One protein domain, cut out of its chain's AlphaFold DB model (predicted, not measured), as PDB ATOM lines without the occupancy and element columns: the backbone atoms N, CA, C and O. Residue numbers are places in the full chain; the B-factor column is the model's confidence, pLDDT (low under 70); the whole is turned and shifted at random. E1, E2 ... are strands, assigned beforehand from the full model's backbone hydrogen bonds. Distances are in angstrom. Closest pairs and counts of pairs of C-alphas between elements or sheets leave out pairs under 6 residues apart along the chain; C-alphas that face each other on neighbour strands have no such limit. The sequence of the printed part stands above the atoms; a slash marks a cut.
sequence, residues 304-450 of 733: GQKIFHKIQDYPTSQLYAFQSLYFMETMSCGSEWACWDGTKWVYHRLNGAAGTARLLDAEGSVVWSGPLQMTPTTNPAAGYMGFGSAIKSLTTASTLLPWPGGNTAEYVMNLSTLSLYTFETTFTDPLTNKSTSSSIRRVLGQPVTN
ATOM      1  N   GLY A 304     236.432 168.037 160.470       75.62
ATOM      2  CA  GLY A 304     235.690 166.988 161.154       75.62
ATOM      3  C   GLY A 304     234.179 167.189 161.133       75.62
ATOM      4  O   GLY A 304     233.648 168.138 160.553       75.62
ATOM      5  N   GLN A 305     233.507 166.228 161.758       80.88
ATOM      6  CA  GLN A 305     232.059 166.163 161.890       80.88
ATOM      7  C   GLN A 305     231.555 167.242 162.856       80.88
ATOM      8  O   GLN A 305     232.167 167.495 163.895       80.88
ATOM      9  N   LYS A 306     230.430 167.861 162.507       83.69
ATOM     10  CA  LYS A 306     229.787 168.967 163.221       83.69
ATOM     11  C   LYS A 306     228.275 168.758 163.243       83.69
ATOM     12  O   LYS A 306     227.716 168.136 162.337       83.69
ATOM     13  N   ILE A 307     227.605 169.333 164.237       86.44
ATOM     14  CA  ILE A 307     226.144 169.441 164.256       86.44
ATOM     15  C   ILE A 307     225.791 170.918 164.335       86.44
ATOM     16  O   ILE A 307     226.077 171.567 165.333       86.44
ATOM     17  N   PHE A 308     225.149 171.440 163.296       86.62
ATOM     18  CA  PHE A 308     224.651 172.805 163.301       86.62
ATOM     19  C   PHE A 308     223.188 172.841 163.733       86.62
ATOM     20  O   PHE A 308     222.314 172.226 163.114       86.62
ATOM     21  N   HIS A 309     222.943 173.584 164.806       85.81
ATOM     22  CA  HIS A 309     221.618 173.871 165.327       85.81
ATOM     23  C   HIS A 309     221.117 175.175 164.707       85.81
ATOM     24  O   HIS A 309     221.456 176.265 165.166       85.81
ATOM     25  N   LYS A 310     220.294 175.076 163.662       81.25
ATOM     26  CA  LYS A 310     219.589 176.239 163.129       81.25
ATOM     27  C   LYS A 310     218.297 176.431 163.899       81.25
ATOM     28  O   LYS A 310     217.407 175.576 163.863       81.25
ATOM     29  N   ILE A 311     218.189 177.581 164.545       75.38
ATOM     30  CA  ILE A 311     216.990 177.970 165.276       75.38
ATOM     31  C   ILE A 311     216.141 178.856 164.379       75.38
ATOM     32  O   ILE A 311     216.639 179.816 163.795       75.38
ATOM     33  N   GLN A 312     214.856 178.536 164.287       69.31
ATOM     34  CA  GLN A 312     213.872 179.439 163.716       69.31
ATOM     35  C   GLN A 312     212.770 179.711 164.732       69.31
ATOM     36  O   GLN A 312     212.147 178.785 165.260       69.31
ATOM     37  N   ASP A 313     212.524 180.998 164.956       64.56
ATOM     38  CA  ASP A 313     211.437 181.483 165.791       64.56
ATOM     39  C   ASP A 313     210.199 181.746 164.935       64.56
ATOM     40  O   ASP A 313     210.282 182.358 163.868       64.56
ATOM     41  N   TYR A 314     209.041 181.282 165.405       54.78
ATOM     42  CA  TYR A 314     207.754 181.567 164.773       54.78
ATOM     43  C   TYR A 314     206.905 182.527 165.615       54.78
ATOM     44  O   TYR A 314     207.102 182.637 166.828       54.78
ATOM     45  N   PRO A 315     205.934 183.223 164.989       48.81
ATOM     46  CA  PRO A 315     205.138 184.241 165.656       48.81
ATOM     47  C   PRO A 315     204.359 183.777 166.897       48.81
ATOM     48  O   PRO A 315     204.018 182.615 167.113       48.81
ATOM     49  N   THR A 316     203.997 184.801 167.661       48.62
ATOM     50  CA  THR A 316     203.584 184.878 169.068       48.62
ATOM     51  C   THR A 316     202.398 184.035 169.541       48.62
ATOM     52  O   THR A 316     202.118 184.023 170.737       48.62
ATOM     53  N   SER A 317     201.628 183.405 168.653       46.94
ATOM     54  CA  SER A 317     200.402 182.701 169.060       46.94
ATOM     55  C   SER A 317     200.662 181.302 169.613       46.94
ATOM     56  O   SER A 317     199.749 180.729 170.201       46.94
ATOM     57  N   GLN A 318     201.866 180.746 169.416       49.75
ATOM     58  CA  GLN A 318     202.086 179.315 169.626       49.75
ATOM     59  C   GLN A 318     203.486 178.895 170.130       49.75
ATOM     60  O   GLN A 318     203.755 177.702 170.160       49.75
ATOM     61  N   LEU A 319     204.346 179.841 170.545       54.88
ATOM     62  CA  LEU A 319     205.710 179.629 171.081       54.88
ATOM     63  C   LEU A 319     206.359 178.292 170.692       54.88
ATOM     64  O   LEU A 319     206.442 177.358 171.495       54.88
ATOM     65  N   TYR A 320     206.825 178.232 169.449       56.81
ATOM     66  CA  TYR A 320     207.696 177.162 168.995       56.81
ATOM     67  C   TYR A 320     209.074 177.732 168.710       56.81
ATOM     68  O   TYR A 320     209.199 178.682 167.935       56.81
ATOM     69  N   ALA A 321     210.097 177.105 169.278       61.75
ATOM     70  CA  ALA A 321     211.429 177.160 168.701       61.75
ATOM     71  C   ALA A 321     211.609 175.893 167.861       61.75
ATOM     72  O   ALA A 321     211.561 174.784 168.401       61.75
ATOM     73  N   PHE A 322     211.791 176.044 166.549       61.78
ATOM     74  CA  PHE A 322     212.177 174.924 165.698       61.78
ATOM     75  C   PHE A 322     213.685 174.763 165.772       61.78
ATOM     76  O   PHE A 322     214.430 175.672 165.403       61.78
ATOM     77  N   GLN A 323     214.128 173.593 166.218       70.00
ATOM     78  CA  GLN A 323     215.513 173.173 166.085       70.00
ATOM     79  C   GLN A 323     215.615 172.369 164.801       70.00
ATOM     80  O   GLN A 323     215.227 171.200 164.766       70.00
ATOM     81  N   SER A 324     216.098 173.012 163.741       78.44
ATOM     82  CA  SER A 324     216.541 172.306 162.542       78.44
ATOM     83  C   SER A 324     217.991 171.901 162.749       78.44
ATOM     84  O   SER A 324     218.877 172.745 162.876       78.44
ATOM     85  N   LEU A 325     218.220 170.599 162.821       82.50
ATOM     86  CA  LEU A 325     219.523 170.014 163.079       82.50
ATOM     87  C   LEU A 325     220.114 169.552 161.763       82.50
ATOM     88  O   LEU A 325     219.470 168.797 161.032       82.50
ATOM     89  N   TYR A 326     221.348 169.963 161.507       81.69
ATOM     90  CA  TYR A 326     222.109 169.553 160.338       81.69
ATOM     91  C   TYR A 326     223.382 168.857 160.797       81.69
ATOM     92  O   TYR A 326     224.160 169.430 161.558       81.69
ATOM     93  N   PHE A 327     223.601 167.628 160.337       80.19
ATOM     94  CA  PHE A 327     224.873 166.938 160.522       80.19
ATOM     95  C   PHE A 327     225.776 167.236 159.321       80.19
ATOM     96  O   PHE A 327     225.382 167.007 158.178       80.19
ATOM     97  N   MET A 328     226.962 167.783 159.574       78.00
ATOM     98  CA  MET A 328     227.870 168.291 158.541       78.00
ATOM     99  C   MET A 328     229.287 167.777 158.776       78.00
ATOM    100  O   MET A 328     229.638 167.396 159.891       78.00
ATOM    101  N   GLU A 329     230.129 167.806 157.748       75.62
ATOM    102  CA  GLU A 329     231.543 167.460 157.875       75.62
ATOM    103  C   GLU A 329     232.387 168.377 156.993       75.62
ATOM    104  O   GLU A 329     232.227 168.408 155.775       75.62
ATOM    105  N   THR A 330     233.300 169.134 157.611       75.19
ATOM    106  CA  THR A 330     234.213 169.999 156.857       75.19
ATOM    107  C   THR A 330     235.307 169.166 156.208       75.19
ATOM    108  O   THR A 330     236.090 168.497 156.890       75.19
ATOM    109  N   MET A 331     235.366 169.248 154.882       73.75
ATOM    110  CA  MET A 331     236.252 168.469 154.035       73.75
ATOM    111  C   MET A 331     237.635 169.115 153.902       73.75
ATOM    112  O   MET A 331     237.822 170.306 154.148       73.75
ATOM    113  N   SER A 332     238.624 168.350 153.434       73.31
ATOM    114  CA  SER A 332     240.004 168.831 153.265       73.31
ATOM    115  C   SER A 332     240.160 169.976 152.256       73.31
ATOM    116  O   SER A 332     241.144 170.702 152.327       73.31
ATOM    117  N   CYS A 333     239.213 170.159 151.328       69.75
ATOM    118  CA  CYS A 333     239.190 171.308 150.414       69.75
ATOM    119  C   CYS A 333     238.598 172.584 151.045       69.75
ATOM    120  O   CYS A 333     238.474 173.594 150.362       69.75
ATOM    121  N   GLY A 334     238.201 172.541 152.321       68.06
ATOM    122  CA  GLY A 334     237.614 173.661 153.058       68.06
ATOM    123  C   GLY A 334     236.106 173.832 152.897       68.06
ATOM    124  O   GLY A 334     235.489 174.511 153.714       68.06
ATOM    125  N   SER A 335     235.495 173.169 151.914       72.44
ATOM    126  CA  SER A 335     234.039 173.093 151.815       72.44
ATOM    127  C   SER A 335     233.448 172.279 152.965       72.44
ATOM    128  O   SER A 335     234.012 171.275 153.407       72.44
ATOM    129  N   GLU A 336     232.271 172.684 153.425       72.88
ATOM    130  CA  GLU A 336     231.525 172.011 154.493       72.88
ATOM    131  C   GLU A 336     230.647 170.857 154.001       72.88
ATOM    132  O   GLU A 336     229.966 170.215 154.802       72.88
ATOM    133  N   TRP A 337     230.634 170.605 152.688       69.31
ATOM    134  CA  TRP A 337     229.707 169.646 152.091       69.31
ATOM    135  C   TRP A 337     230.235 168.932 150.839       69.31
ATOM    136  O   TRP A 337     229.835 167.785 150.606       69.31
ATOM    137  N   ALA A 338     231.115 169.553 150.039       71.69
ATOM    138  CA  ALA A 338     231.598 168.947 148.797       71.69
ATOM    139  C   ALA A 338     233.025 169.339 148.401       71.69
ATOM    140  O   ALA A 338     233.374 170.512 148.365       71.69
ATOM    141  N   CYS A 339     233.816 168.368 147.949       72.19
ATOM    142  CA  CYS A 339     235.099 168.621 147.300       72.19
ATOM    143  C   CYS A 339     235.106 168.110 145.872       72.19
ATOM    144  O   CYS A 339     234.695 166.982 145.603       72.19
ATOM    145  N   TRP A 340     235.654 168.903 144.960       74.44
ATOM    146  CA  TRP A 340     236.025 168.412 143.642       74.44
ATOM    147  C   TRP A 340     237.282 167.540 143.751       74.44
ATOM    148  O   TRP A 340     238.313 168.006 144.234       74.44
ATOM    149  N   ASP A 341     237.213 166.286 143.299       76.19
ATOM    150  CA  ASP A 341     238.350 165.346 143.336       76.19
ATOM    151  C   ASP A 341     239.203 165.348 142.055       76.19
ATOM    152  O   ASP A 341     240.155 164.579 141.935       76.19
ATOM    153  N   GLY A 342     238.858 166.203 141.087       80.19
ATOM    154  CA  GLY A 342     239.466 166.240 139.755       80.19
ATOM    155  C   GLY A 342     238.584 165.644 138.654       80.19
ATOM    156  O   GLY A 342     238.773 165.980 137.488       80.19
ATOM    157  N   THR A 343     237.601 164.809 138.999       77.75
ATOM    158  CA  THR A 343     236.722 164.123 138.031       77.75
ATOM    159  C   THR A 343     235.239 164.290 138.329       77.75
ATOM    160  O   THR A 343     234.418 164.306 137.410       77.75
ATOM    161  N   LYS A 344     234.888 164.410 139.608       71.12
ATOM    162  CA  LYS A 344     233.524 164.612 140.083       71.12
ATOM    163  C   LYS A 344     233.540 165.351 141.414       71.12
ATOM    164  O   LYS A 344     234.547 165.411 142.118       71.12
ATOM    165  N   TRP A 345     232.379 165.861 141.786       69.25
ATOM    166  CA  TRP A 345     232.147 166.286 143.155       69.25
ATOM    167  C   TRP A 345     231.992 165.060 144.060       69.25
ATOM    168  O   TRP A 345     231.233 164.132 143.763       69.25
ATOM    169  N   VAL A 346     232.736 165.063 145.161       68.81
ATOM    170  CA  VAL A 346     232.681 164.092 146.251       68.81
ATOM    171  C   VAL A 346     232.025 164.770 147.442       68.81
ATOM    172  O   VAL A 346     232.376 165.891 147.789       68.81
ATOM    173  N   TYR A 347     231.084 164.074 148.065       68.88
ATOM    174  CA  TYR A 347     230.236 164.604 149.125       68.88
ATOM    175  C   TYR A 347     230.217 163.640 150.317       68.88
ATOM    176  O   TYR A 347     230.330 162.422 150.122       68.88
ATOM    177  N   HIS A 348     230.004 164.150 151.532       67.19
ATOM    178  CA  HIS A 348     229.850 163.300 152.720       67.19
ATOM    179  C   HIS A 348     228.460 162.656 152.800       67.19
ATOM    180  O   HIS A 348     227.430 163.312 152.672       67.19
ATOM    181  N   ARG A 349     228.430 161.336 153.013       67.69
ATOM    182  CA  ARG A 349     227.222 160.493 153.004       67.69
ATOM    183  C   ARG A 349     226.678 160.293 154.420       67.69
ATOM    184  O   ARG A 349     226.989 159.289 155.052       67.69
ATOM    185  N   LEU A 350     225.865 161.228 154.906       73.12
ATOM    186  CA  LEU A 350     225.423 161.252 156.314       73.12
ATOM    187  C   LEU A 350     223.902 161.049 156.487       73.12
ATOM    188  O   LEU A 350     223.403 160.949 157.609       73.12
ATOM    189  N   ASN A 351     223.158 160.929 155.383       78.31
ATOM    190  CA  ASN A 351     221.739 160.566 155.386       78.31
ATOM    191  C   ASN A 351     221.530 159.222 156.082       78.31
ATOM    192  O   ASN A 351     222.271 158.268 155.840       78.31
ATOM    193  N   GLY A 352     220.523 159.144 156.949       80.12
ATOM    194  CA  GLY A 352     220.308 157.954 157.762       80.12
ATOM    195  C   GLY A 352     221.154 157.880 159.039       80.12
ATOM    196  O   GLY A 352     221.003 156.904 159.773       80.12
ATOM    197  N   ALA A 353     221.976 158.886 159.367       87.06
ATOM    198  CA  ALA A 353     222.658 158.936 160.661       87.06
ATOM    199  C   ALA A 353     221.646 158.890 161.819       87.06
ATOM    200  O   ALA A 353     220.723 159.712 161.903       87.06
ATOM    201  N   ALA A 354     221.830 157.907 162.701       91.00
ATOM    202  CA  ALA A 354     221.057 157.776 163.923       91.00
ATOM    203  C   ALA A 354     221.605 158.745 164.971       91.00
ATOM    204  O   ALA A 354     222.820 158.924 165.104       91.00
ATOM    205  N   GLY A 355     220.705 159.355 165.728       91.88
ATOM    206  CA  GLY A 355     221.073 160.247 166.806       91.88
ATOM    207  C   GLY A 355     220.167 160.128 168.013       91.88
ATOM    208  O   GLY A 355     219.148 159.439 168.019       91.88
ATOM    209  N   THR A 356     220.555 160.840 169.054       94.19
ATOM    210  CA  THR A 356     219.804 160.999 170.292       94.19
ATOM    211  C   THR A 356     219.856 162.455 170.696       94.19
ATOM    212  O   THR A 356     220.857 163.131 170.451       94.19
ATOM    213  N   ALA A 357     218.810 162.924 171.356       93.50
ATOM    214  CA  ALA A 357     218.817 164.230 171.979       93.50
ATOM    215  C   ALA A 357     218.258 164.185 173.390       93.50
ATOM    216  O   ALA A 357     217.450 163.317 173.732       93.50
ATOM    217  N   ARG A 358     218.707 165.147 174.189       93.69
ATOM    218  CA  ARG A 358     218.197 165.430 175.524       93.69
ATOM    219  C   ARG A 358     217.941 166.924 175.626       93.69
ATOM    220  O   ARG A 358     218.744 167.726 175.155       93.69
ATOM    221  N   LEU A 359     216.821 167.282 176.231       91.19
ATOM    222  CA  LEU A 359     216.538 168.643 176.647       91.19
ATOM    223  C   LEU A 359     216.708 168.698 178.160       91.19
ATOM    224  O   LEU A 359     216.056 167.939 178.880       91.19
ATOM    225  N   LEU A 360     217.600 169.572 178.604       90.38
ATOM    226  CA  LEU A 360     217.864 169.837 180.005       90.38
ATOM    227  C   LEU A 360     217.218 171.170 180.366       90.38
ATOM    228  O   LEU A 360     217.319 172.118 179.582       90.38
ATOM    229  N   ASP A 361     216.551 171.229 181.513       85.81
ATOM    230  CA  ASP A 361     216.149 172.497 182.124       85.81
ATOM    231  C   ASP A 361     217.356 173.220 182.750       85.81
ATOM    232  O   ASP A 361     218.510 172.793 182.615       85.81
ATOM    233  N   ALA A 362     217.099 174.354 183.400       82.12
ATOM    234  CA  ALA A 362     218.139 175.168 184.018       82.12
ATOM    235  C   ALA A 362     218.799 174.479 185.222       82.12
ATOM    236  O   ALA A 362     219.919 174.824 185.595       82.12
ATOM    237  N   GLU A 363     218.127 173.486 185.800       75.12
ATOM    238  CA  GLU A 363     218.611 172.633 186.880       75.12
ATOM    239  C   GLU A 363     219.478 171.474 186.356       75.12
ATOM    240  O   GLU A 363     220.007 170.689 187.140       75.12
ATOM    241  N   GLY A 364     219.632 171.344 185.032       82.94
ATOM    242  CA  GLY A 364     220.335 170.228 184.399       82.94
ATOM    243  C   GLY A 364     219.531 168.923 184.406       82.94
ATOM    244  O   GLY A 364     220.049 167.875 184.008       82.94
ATOM    245  N   SER A 365     218.266 168.963 184.828       83.81
ATOM    246  CA  SER A 365     217.381 167.806 184.813       83.81
ATOM    247  C   SER A 365     216.909 167.533 183.392       83.81
ATOM    248  O   SER A 365     216.530 168.427 182.636       83.81
ATOM    249  N   VAL A 366     216.920 166.258 183.002       88.81
ATOM    250  CA  VAL A 366     216.459 165.839 181.676       88.81
ATOM    251  C   VAL A 366     214.930 165.870 181.650       88.81
ATOM    252  O   VAL A 366     214.278 164.934 182.110       88.81
ATOM    253  N   VAL A 367     214.355 166.926 181.074       87.44
ATOM    254  CA  VAL A 367     212.896 167.075 180.908       87.44
ATOM    255  C   VAL A 367     212.364 166.330 179.686       87.44
ATOM    256  O   VAL A 367     211.180 166.005 179.603       87.44
ATOM    257  N   TRP A 368     213.240 166.025 178.728       91.44
ATOM    258  CA  TRP A 368     212.917 165.188 177.579       91.44
ATOM    259  C   TRP A 368     214.166 164.499 177.047       91.44
ATOM    260  O   TRP A 368     215.250 165.078 177.014       91.44
ATOM    261  N   SER A 369     214.012 163.268 176.570       93.38
ATOM    262  CA  SER A 369     215.020 162.611 175.745       93.38
ATOM    263  C   SER A 369     214.350 161.760 174.681       93.38
ATOM    264  O   SER A 369     213.237 161.265 174.873       93.38
ATOM    265  N   GLY A 370     215.010 161.597 173.541       91.75
ATOM    266  CA  GLY A 370     214.449 160.807 172.459       91.75
ATOM    267  C   GLY A 370     215.417 160.558 171.309       91.75
ATOM    268  O   GLY A 370     216.464 161.207 171.212       91.75
ATOM    269  N   PRO A 371     215.071 159.610 170.426       93.50
ATOM    270  CA  PRO A 371     215.844 159.350 169.228       93.50
ATOM    271  C   PRO A 371     215.668 160.482 168.209       93.50
ATOM    272  O   PRO A 371     214.606 161.103 168.094       93.50
ATOM    273  N   LEU A 372     216.721 160.701 167.433       91.06
ATOM    274  CA  LEU A 372     216.751 161.534 166.241       91.06
ATOM    275  C   LEU A 372     217.184 160.684 165.050       91.06
ATOM    276  O   LEU A 372     217.912 159.704 165.195       91.06
ATOM    277  N   GLN A 373     216.758 161.085 163.859       89.75
ATOM    278  CA  GLN A 373     217.100 160.393 162.629       89.75
ATOM    279  C   GLN A 373     217.280 161.423 161.522       89.75
ATOM    280  O   GLN A 373     216.343 162.157 161.216       89.75
ATOM    281  N   MET A 374     218.472 161.481 160.925       86.88
ATOM    282  CA  MET A 374     218.714 162.358 159.776       86.88
ATOM    283  C   MET A 374     217.904 161.866 158.574       86.88
ATOM    284  O   MET A 374     218.004 160.689 158.202       86.88
ATOM    285  N   THR A 375     217.099 162.759 157.991       81.81
ATOM    286  CA  THR A 375     216.250 162.475 156.824       81.81
ATOM    287  C   THR A 375     216.697 163.267 155.591       81.81
ATOM    288  O   THR A 375     216.990 164.453 155.733       81.81
ATOM    289  N   PRO A 376     216.733 162.652 154.388       77.81
ATOM    290  CA  PRO A 376     216.276 161.291 154.071       77.81
ATOM    291  C   PRO A 376     217.186 160.196 154.657       77.81
ATOM    292  O   PRO A 376     218.322 160.456 155.032       77.81
ATOM    293  N   THR A 377     216.684 158.962 154.779       78.69
ATOM    294  CA  THR A 377     217.442 157.828 155.359       78.69
ATOM    295  C   THR A 377     218.387 157.152 154.370       78.69
ATOM    296  O   THR A 377     219.202 156.319 154.753       78.69
ATOM    297  N   THR A 378     218.272 157.490 153.088       71.38
ATOM    298  CA  THR A 378     219.104 156.951 152.015       71.38
ATOM    299  C   THR A 378     219.740 158.088 151.230       71.38
ATOM    300  O   THR A 378     219.179 159.177 151.096       71.38
ATOM    301  N   ASN A 379     220.943 157.839 150.722       67.38
ATOM    302  CA  ASN A 379     221.611 158.757 149.805       67.38
ATOM    303  C   ASN A 379     221.064 158.543 148.377       67.38
ATOM    304  O   ASN A 379     220.888 157.385 147.983       67.38
ATOM    305  N   PRO A 380     220.813 159.603 147.585       60.75
ATOM    306  CA  PRO A 380     220.436 159.461 146.179       60.75
ATOM    307  C   PRO A 380     221.568 158.833 145.347       60.75
ATOM    308  O   PRO A 380     222.746 158.931 145.691       60.75
ATOM    309  N   ALA A 381     221.213 158.172 144.239       57.88
ATOM    310  CA  ALA A 381     222.147 157.358 143.453       57.88
ATOM    311  C   ALA A 381     223.144 158.167 142.589       57.88
ATOM    312  O   ALA A 381     224.210 157.642 142.265       57.88
ATOM    313  N   ALA A 382     222.834 159.420 142.222       56.78
ATOM    314  CA  ALA A 382     223.725 160.315 141.470       56.78
ATOM    315  C   ALA A 382     223.304 161.791 141.602       56.78
ATOM    316  O   ALA A 382     222.147 162.092 141.335       56.78
ATOM    317  N   GLY A 383     224.256 162.684 141.920       53.25
ATOM    318  CA  GLY A 383     224.119 164.147 141.818       53.25
ATOM    319  C   GLY A 383     223.126 164.796 142.795       53.25
ATOM    320  O   GLY A 383     221.977 164.392 142.886       53.25
ATOM    321  N   TYR A 384     223.579 165.847 143.482       50.16
ATOM    322  CA  TYR A 384     222.845 166.615 144.501       50.16
ATOM    323  C   TYR A 384     222.411 165.798 145.731       50.16
ATOM    324  O   TYR A 384     221.422 165.066 145.733       50.16
ATOM    325  N   MET A 385     223.177 165.938 146.815       50.88
ATOM    326  CA  MET A 385     222.901 165.296 148.097       50.88
ATOM    327  C   MET A 385     222.224 166.321 149.002       50.88
ATOM    328  O   MET A 385     222.841 167.306 149.392       50.88
ATOM    329  N   GLY A 386     220.940 166.122 149.296       51.53
ATOM    330  CA  GLY A 386     220.258 166.937 150.296       51.53
ATOM    331  C   GLY A 386     220.922 166.756 151.659       51.53
ATOM    332  O   GLY A 386     221.325 165.642 152.003       51.53
ATOM    333  N   PHE A 387     221.022 167.842 152.424       64.12
ATOM    334  CA  PHE A 387     221.392 167.763 153.827       64.12
ATOM    335  C   PHE A 387     220.361 166.913 154.555       64.12
ATOM    336  O   PHE A 387     219.176 167.256 154.593       64.12
ATOM    337  N   GLY A 388     220.836 165.819 155.147       69.75
ATOM    338  CA  GLY A 388     220.105 165.144 156.196       69.75
ATOM    339  C   GLY A 388     219.727 166.185 157.243       69.75
ATOM    340  O   GLY A 388     220.615 166.846 157.782       69.75
ATOM    341  N   SER A 389     218.435 166.370 157.491       80.81
ATOM    342  CA  SER A 389     217.974 167.186 158.609       80.81
ATOM    343  C   SER A 389     217.099 166.364 159.538       80.81
ATOM    344  O   SER A 389     216.455 165.385 159.139       80.81
ATOM    345  N   ALA A 390     217.108 166.762 160.800       86.31
ATOM    346  CA  ALA A 390     216.137 166.326 161.783       86.31
ATOM    347  C   ALA A 390     215.556 167.570 162.442       86.31
ATOM    348  O   ALA A 390     216.278 168.533 162.699       86.31
ATOM    349  N   ILE A 391     214.257 167.546 162.722       82.81
ATOM    350  CA  ILE A 391     213.579 168.665 163.367       82.81
ATOM    351  C   ILE A 391     213.049 168.204 164.719       82.81
ATOM    352  O   ILE A 391     212.425 167.145 164.831       82.81
ATOM    353  N   LYS A 392     213.304 169.014 165.749       85.06
ATOM    354  CA  LYS A 392     212.550 168.975 167.001       85.06
ATOM    355  C   LYS A 392     212.042 170.360 167.343       85.06
ATOM    356  O   LYS A 392     212.802 171.321 167.406       85.06
ATOM    357  N   SER A 393     210.745 170.436 167.573       80.31
ATOM    358  CA  SER A 393     210.065 171.648 167.997       80.31
ATOM    359  C   SER A 393     209.957 171.656 169.514       80.31
ATOM    360  O   SER A 393     209.615 170.643 170.120       80.31
ATOM    361  N   LEU A 394     210.236 172.791 170.143       80.88
ATOM    362  CA  LEU A 394     210.089 172.972 171.586       80.88
ATOM    363  C   LEU A 394     208.881 173.860 171.847       80.88
ATOM    364  O   LEU A 394     208.786 174.920 171.230       80.88
ATOM    365  N   THR A 395     207.980 173.457 172.745       76.12
ATOM    366  CA  THR A 395     206.788 174.249 173.069       76.12
ATOM    367  C   THR A 395     206.371 174.166 174.532       76.12
ATOM    368  O   THR A 395     206.507 173.141 175.204       76.12
ATOM    369  N   THR A 396     205.804 175.269 175.017       75.81
ATOM    370  CA  THR A 396     205.231 175.387 176.363       75.81
ATOM    371  C   THR A 396     203.784 174.885 176.440       75.81
ATOM    372  O   THR A 396     203.210 174.836 177.523       75.81
ATOM    373  N   ALA A 397     203.151 174.544 175.311       71.50
ATOM    374  CA  ALA A 397     201.742 174.147 175.267       71.50
ATOM    375  C   ALA A 397     201.555 172.648 175.003       71.50
ATOM    376  O   ALA A 397     202.332 172.029 174.285       71.50
ATOM    377  N   SER A 398     200.469 172.077 175.530       66.94
ATOM    378  CA  SER A 398     200.113 170.656 175.386       66.94
ATOM    379  C   SER A 398     199.265 170.328 174.148       66.94
ATOM    380  O   SER A 398     199.252 169.187 173.697       66.94
ATOM    381  N   THR A 399     198.528 171.303 173.608       61.69
ATOM    382  CA  THR A 399     197.467 171.097 172.593       61.69
ATOM    383  C   THR A 399     197.810 171.641 171.210       61.69
ATOM    384  O   THR A 399     197.016 171.558 170.274       61.69
ATOM    385  N   LEU A 400     198.997 172.214 171.086       59.62
ATOM    386  CA  LEU A 400     199.478 172.878 169.895       59.62
ATOM    387  C   LEU A 400     200.059 171.854 168.909       59.62
ATOM    388  O   LEU A 400     201.265 171.675 168.791       59.62
ATOM    389  N   LEU A 401     199.161 171.148 168.215       57.75
ATOM    390  CA  LEU A 401     199.495 170.449 166.973       57.75
ATOM    391  C   LEU A 401     199.712 171.518 165.897       57.75
ATOM    392  O   LEU A 401     198.843 172.387 165.749       57.75
ATOM    393  N   PRO A 402     200.819 171.500 165.135       59.56
ATOM    394  CA  PRO A 402     201.035 172.518 164.119       59.56
ATOM    395  C   PRO A 402     199.906 172.456 163.100       59.56
ATOM    396  O   PRO A 402     199.384 171.386 162.782       59.56
ATOM    397  N   TRP A 403     199.528 173.622 162.595       44.25
ATOM    398  CA  TRP A 403     198.491 173.743 161.588       44.25
ATOM    399  C   TRP A 403     198.934 173.082 160.264       44.25
ATOM    400  O   TRP A 403     199.996 173.451 159.760       44.25
ATOM    401  N   PRO A 404     198.146 172.168 159.660       47.84
ATOM    402  CA  PRO A 404     196.897 171.574 160.134       47.84
ATOM    403  C   PRO A 404     197.077 170.067 160.435       47.84
ATOM    404  O   PRO A 404     196.761 169.226 159.600       47.84
ATOM    405  N   GLY A 405     197.571 169.712 161.626       56.44
ATOM    406  CA  GLY A 405     197.598 168.333 162.145       56.44
ATOM    407  C   GLY A 405     198.956 167.613 162.155       56.44
ATOM    408  O   GLY A 405     198.993 166.419 161.867       56.44
ATOM    409  N   GLY A 406     200.067 168.295 162.457       64.19
ATOM    410  CA  GLY A 406     201.390 167.640 162.468       64.19
ATOM    411  C   GLY A 406     201.618 166.625 163.597       64.19
ATOM    412  O   GLY A 406     200.833 166.491 164.536       64.19
ATOM    413  N   ASN A 407     202.718 165.884 163.472       75.00
ATOM    414  CA  ASN A 407     203.064 164.741 164.311       75.00
ATOM    415  C   ASN A 407     203.601 165.181 165.686       75.00
ATOM    416  O   ASN A 407     204.670 165.780 165.769       75.00
ATOM    417  N   THR A 408     202.919 164.818 166.778       74.19
ATOM    418  CA  THR A 408     203.369 165.117 168.154       74.19
ATOM    419  C   THR A 408     204.737 164.537 168.489       74.19
ATOM    420  O   THR A 408     205.425 165.079 169.348       74.19
ATOM    421  N   ALA A 409     205.176 163.475 167.803       77.00
ATOM    422  CA  ALA A 409     206.507 162.908 167.997       77.00
ATOM    423  C   ALA A 409     207.633 163.889 167.629       77.00
ATOM    424  O   ALA A 409     208.773 163.680 168.036       77.00
ATOM    425  N   GLU A 410     207.348 164.952 166.876       78.69
ATOM    426  CA  GLU A 410     208.308 166.000 166.509       78.69
ATOM    427  C   GLU A 410     208.414 167.119 167.557       78.69
ATOM    428  O   GLU A 410     209.232 168.022 167.393       78.69
ATOM    429  N   TYR A 411     207.651 167.036 168.651       80.75
ATOM    430  CA  TYR A 411     207.559 168.082 169.662       80.75
ATOM    431  C   TYR A 411     208.036 167.627 171.043       80.75
ATOM    432  O   TYR A 411     207.750 166.519 171.497       80.75
ATOM    433  N   VAL A 412     208.705 168.542 171.740       84.56
ATOM    434  CA  VAL A 412     208.888 168.511 173.190       84.56
ATOM    435  C   VAL A 412     207.854 169.454 173.804       84.56
ATOM    436  O   VAL A 412     207.908 170.662 173.576       84.56
ATOM    437  N   MET A 413     206.889 168.887 174.527       81.75
ATOM    438  CA  MET A 413     205.685 169.578 175.012       81.75
ATOM    439  C   MET A 413     205.782 169.909 176.508       81.75
ATOM    440  O   MET A 413     206.578 169.306 177.224       81.75
ATOM    441  N   ASN A 414     204.885 170.777 176.994       79.19
ATOM    442  CA  ASN A 414     204.718 171.118 178.419       79.19
ATOM    443  C   ASN A 414     205.958 171.731 179.081       79.19
ATOM    444  O   ASN A 414     206.156 171.576 180.285       79.19
ATOM    445  N   LEU A 415     206.790 172.421 178.305       81.56
ATOM    446  CA  LEU A 415     207.941 173.128 178.849       81.56
ATOM    447  C   LEU A 415     207.482 174.308 179.710       81.56
ATOM    448  O   LEU A 415     206.483 174.966 179.406       81.56
ATOM    449  N   SER A 416     208.224 174.581 180.783       78.06
ATOM    450  CA  SER A 416     208.006 175.745 181.638       78.06
ATOM    451  C   SER A 416     207.951 177.016 180.801       78.06
ATOM    452  O   SER A 416     208.762 177.223 179.898       78.06
ATOM    453  N   THR A 417     207.000 177.880 181.142       73.12
ATOM    454  CA  THR A 417     206.730 179.133 180.438       73.12
ATOM    455  C   THR A 417     207.826 180.179 180.609       73.12
ATOM    456  O   THR A 417     207.759 181.203 179.956       73.12
ATOM    457  N   LEU A 418     208.818 179.984 181.474       80.56
ATOM    458  CA  LEU A 418     210.038 180.791 181.501       80.56
ATOM    459  C   LEU A 418     211.175 179.949 182.094       80.56
ATOM    460  O   LEU A 418     211.155 179.673 183.291       80.56
ATOM    461  N   SER A 419     212.107 179.483 181.259       85.12
ATOM    462  CA  SER A 419     213.303 178.742 181.693       85.12
ATOM    463  C   SER A 419     214.384 178.721 180.601       85.12
ATOM    464  O   SER A 419     214.083 178.831 179.404       85.12
ATOM    465  N   LEU A 420     215.649 178.623 181.021       89.56
ATOM    466  CA  LEU A 420     216.801 178.434 180.144       89.56
ATOM    467  C   LEU A 420     217.041 176.939 179.930       89.56
ATOM    468  O   LEU A 420     217.457 176.232 180.840       89.56
ATOM    469  N   TYR A 421     216.840 176.477 178.701       89.25
ATOM    470  CA  TYR A 421     217.049 175.086 178.332       89.25
ATOM    471  C   TYR A 421     218.363 174.880 177.590       89.25
ATOM    472  O   TYR A 421     218.787 175.726 176.798       89.25
ATOM    473  N   THR A 422     218.954 173.702 177.772       91.50
ATOM    474  CA  THR A 422     220.064 173.209 176.951       91.50
ATOM    475  C   THR A 422     219.584 172.024 176.123       91.50
ATOM    476  O   THR A 422     219.129 171.019 176.666       91.50
ATOM    477  N   PHE A 423     219.669 172.137 174.800       91.75
ATOM    478  CA  PHE A 423     219.331 171.054 173.883       91.75
ATOM    479  C   PHE A 423     220.608 170.385 173.388       91.75
ATOM    480  O   PHE A 423     221.322 170.930 172.546       91.75
ATOM    481  N   GLU A 424     220.887 169.205 173.930       93.44
ATOM    482  CA  GLU A 424     222.046 168.390 173.594       93.44
ATOM    483  C   GLU A 424     221.678 167.370 172.530       93.44
ATOM    484  O   GLU A 424     220.666 166.671 172.633       93.44
ATOM    485  N   THR A 425     222.529 167.242 171.522       93.75
ATOM    486  CA  THR A 425     222.357 166.278 170.443       93.75
ATOM    487  C   THR A 425     223.619 165.459 170.266       93.75
ATOM    488  O   THR A 425     224.730 165.900 170.548       93.75
ATOM    489  N   THR A 426     223.449 164.221 169.826       93.88
ATOM    490  CA  THR A 426     224.545 163.348 169.417       93.88
ATOM    491  C   THR A 426     224.097 162.553 168.208       93.88
ATOM    492  O   THR A 426     223.015 161.974 168.229       93.88
ATOM    493  N   PHE A 427     224.923 162.507 167.172       91.88
ATOM    494  CA  PHE A 427     224.711 161.689 165.983       91.88
ATOM    495  C   PHE A 427     225.913 160.785 165.766       91.88
ATOM    496  O   PHE A 427     227.047 161.179 166.033       91.88
ATOM    497  N   THR A 428     225.657 159.575 165.280       89.88
ATOM    498  CA  THR A 428     226.702 158.615 164.924       89.88
ATOM    499  C   THR A 428     226.743 158.459 163.416       89.88
ATOM    500  O   THR A 428     225.730 158.143 162.787       89.88
ATOM    501  N   ASP A 429     227.919 158.688 162.841       83.44
ATOM    502  CA  ASP A 429     228.158 158.496 161.418       83.44
ATOM    503  C   ASP A 429     228.022 157.002 161.064       83.44
ATOM    504  O   ASP A 429     228.758 156.175 161.613       83.44
ATOM    505  N   PRO A 430     227.111 156.633 160.145       78.88
ATOM    506  CA  PRO A 430     226.868 155.239 159.787       78.88
ATOM    507  C   PRO A 430     228.036 154.574 159.039       78.88
ATOM    508  O   PRO A 430     228.064 153.348 158.941       78.88
ATOM    509  N   LEU A 431     228.986 155.343 158.494       76.75
ATOM    510  CA  LEU A 431     230.148 154.825 157.768       76.75
ATOM    511  C   LEU A 431     231.357 154.603 158.674       76.75
ATOM    512  O   LEU A 431     232.054 153.599 158.533       76.75
ATOM    513  N   THR A 432     231.626 155.546 159.579       82.25
ATOM    514  CA  THR A 432     232.823 155.516 160.440       82.25
ATOM    515  C   THR A 432     232.538 155.051 161.864       82.25
ATOM    516  O   THR A 432     233.473 154.761 162.608       82.25
ATOM    517  N   ASN A 433     231.261 154.983 162.255       86.00
ATOM    518  CA  ASN A 433     230.806 154.734 163.623       86.00
ATOM    519  C   ASN A 433     231.325 155.766 164.647       86.00
ATOM    520  O   ASN A 433     231.328 155.510 165.851       86.00
ATOM    521  N   LYS A 434     231.783 156.936 164.182       86.50
ATOM    522  CA  LYS A 434     232.202 158.045 165.041       86.50
ATOM    523  C   LYS A 434     230.978 158.842 165.483       86.50
ATOM    524  O   LYS A 434     230.150 159.223 164.656       86.50
ATOM    525  N   SER A 435     230.881 159.109 166.782       90.94
ATOM    526  CA  SER A 435     229.853 159.988 167.337       90.94
ATOM    527  C   SER A 435     230.340 161.433 167.393       90.94
ATOM    528  O   SER A 435     231.491 161.701 167.740       90.94
ATOM    529  N   THR A 436     229.441 162.357 167.081       90.25
ATOM    530  CA  THR A 436     229.634 163.800 167.227       90.25
ATOM    531  C   THR A 436     228.481 164.357 168.036       90.25
ATOM    532  O   THR A 436     227.332 163.977 167.806       90.25
ATOM    533  N   SER A 437     228.791 165.245 168.973       92.19
ATOM    534  CA  SER A 437     227.821 165.874 169.863       92.19
ATOM    535  C   SER A 437     227.911 167.389 169.753       92.19
ATOM    536  O   SER A 437     228.993 167.929 169.532       92.19
ATOM    537  N   SER A 438     226.779 168.063 169.915       91.94
ATOM    538  CA  SER A 438     226.709 169.518 170.042       91.94
ATOM    539  C   SER A 438     225.558 169.891 170.971       91.94
ATOM    540  O   SER A 438     224.686 169.070 171.273       91.94
ATOM    541  N   SER A 439     225.573 171.123 171.457       90.75
ATOM    542  CA  SER A 439     224.540 171.647 172.336       90.75
ATOM    543  C   SER A 439     224.277 173.106 172.029       90.75
ATOM    544  O   SER A 439     225.217 173.866 171.797       90.75
ATOM    545  N   ILE A 440     223.019 173.515 172.128       89.75
ATOM    546  CA  ILE A 440     222.637 174.922 172.061       89.75
ATOM    547  C   ILE A 440     221.757 175.280 173.248       89.75
ATOM    548  O   ILE A 440     220.975 174.457 173.730       89.75
ATOM    549  N   ARG A 441     221.882 176.520 173.716       88.50
ATOM    550  CA  ARG A 441     221.023 177.054 174.769       88.50
ATOM    551  C   ARG A 441     219.892 177.855 174.166       88.50
ATOM    552  O   ARG A 441     220.085 178.601 173.206       88.50
ATOM    553  N   ARG A 442     218.707 177.718 174.748       85.00
ATOM    554  CA  ARG A 442     217.548 178.502 174.354       85.00
ATOM    555  C   ARG A 442     216.698 178.842 175.556       85.00
ATOM    556  O   ARG A 442     216.367 177.986 176.366       85.00
ATOM    557  N   VAL A 443     216.303 180.100 175.623       78.75
ATOM    558  CA  VAL A 443     215.300 180.555 176.573       78.75
ATOM    559  C   VAL A 443     213.940 180.290 175.956       78.75
ATOM    560  O   VAL A 443     213.669 180.736 174.839       78.75
ATOM    561  N   LEU A 444     213.086 179.572 176.673       74.81
ATOM    562  CA  LEU A 444     211.665 179.524 176.355       74.81
ATOM    563  C   LEU A 444     210.967 180.425 177.362       74.81
ATOM    564  O   LEU A 444     211.145 180.251 178.563       74.81
ATOM    565  N   GLY A 445     210.273 181.442 176.855       59.44
ATOM    566  CA  GLY A 445     209.641 182.500 177.642       59.44
ATOM    567  C   GLY A 445     208.118 182.466 177.586       59.44
ATOM    568  O   GLY A 445     207.532 181.552 177.010       59.44
ATOM    569  N   GLN A 446     207.473 183.442 178.238       56.34
ATOM    570  CA  GLN A 446     206.023 183.430 178.452       56.34
ATOM    571  C   GLN A 446     205.267 183.573 177.123       56.34
ATOM    572  O   GLN A 446     205.584 184.472 176.337       56.34
ATOM    573  N   PRO A 447     204.237 182.751 176.855       50.31
ATOM    574  CA  PRO A 447     203.284 183.035 175.791       50.31
ATOM    575  C   PRO A 447     202.263 184.087 176.251       50.31
ATOM    576  O   PRO A 447     201.853 184.082 177.407       50.31
ATOM    577  N   VAL A 448     201.792 184.913 175.301       40.31
ATOM    578  CA  VAL A 448     200.390 185.351 175.064       40.31
ATOM    579  C   VAL A 448     200.286 186.828 174.614       40.31
ATOM    580  O   VAL A 448     200.598 187.768 175.332       40.31
ATOM    581  N   THR A 449     199.755 186.993 173.391       47.06
ATOM    582  CA  THR A 449     199.388 188.222 172.643       47.06
ATOM    583  C   THR A 449     200.488 189.255 172.349       47.06
ATOM    584  O   THR A 449     200.841 190.066 173.193       47.06
ATOM    585  N   ASN A 450     200.956 189.248 171.089       44.34
ATOM    586  CA  ASN A 450     201.525 190.328 170.248       44.34
ATOM    587  C   ASN A 450     202.550 191.349 170.799       44.34
ATOM    588  O   ASN A 450     202.929 192.260 170.060       44.34
TER     589      ASN A 450
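Overview. This is residues 304 to 450 of the 733 residues of an uncharacterized protein of Actinobacteria bacterium (UniProt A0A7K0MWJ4). Two strongly twisted sheets lie face to face as an elongated sandwich, E6 E5 E8 E9 over E1 E2 E7, with the edge strands E1 and E9 close together along one side and a small hairpin, E3 and E4, beyond one end. Long loops, residues 374 to 388 and 396 to 418, lead from one sheet to the other and back. The printed part has 147 residues, no named helix and nine named strands, E1 to E9 in order along the chain; its sheets are antiparallel, and the class is all strand, though under half of the residues, 69, are in named elements. It is only just compact, close to loose, with a radius of gyration of the C-alphas of 17.2 A and spans of 56 by 34 by 24 A.

Arrangement. Begin with E1, residues 304 to 313, and E2, residues 320 to 330, a hairpin at 159 degrees; look for N 306 and O 328, 2.8 A apart. E7, residues 389 to 395, is the other antiparallel neighbour of E2, with N 323 and O 392 at 2.9 A. E3, residues 338 to 340, and E4, residues 345 to 347, form a hairpin, N 339 and O 346 at 2.9 A, and are apart from E1, E2 and E7. E5, residues 354 to 360, and E6, residues 366 to 373, are the next hairpin, with N 357 and O 370 at 2.9 A. E8, residues 419 to 428, is antiparallel to E5, N 358 and O 424 at 2.9 A, and makes a hairpin with E9, residues 435 to 444, where N 421 and O 442 are 2.8 A apart. The strands of the sandwich's two sheets stand at 30 degrees to each other. Between E1 and E9 the closest C-alphas are those of Ile 307 and Ser 438, 5.8 A; between E6 and E7, those of Gln 373 and Ala 390, 6.1 A. E1 and E6 are apart.

Along the chain. Find C-alpha 304 at (235.690, 166.988, 161.154); from there E1 runs 28.6 A to residue 313. E2 returns over 30.0 A to C-alpha 330 at (234.213, 169.999, 156.857). E8 is 29.4 A long, and E9 runs 28.2 A to C-alpha 444 at (211.665, 179.524, 176.355).

Size, cuts and confidence. The two C-alphas farthest apart, those of Thr 343 and Thr 449, are 56.3 A apart. The printed part has no cut, and the long links are E6 to E7 and E7 to E8. Look for pLDDT under 70 at 44 residues, among them 312 to 322, 379 to 388, 398 to 406 and 445 to 450.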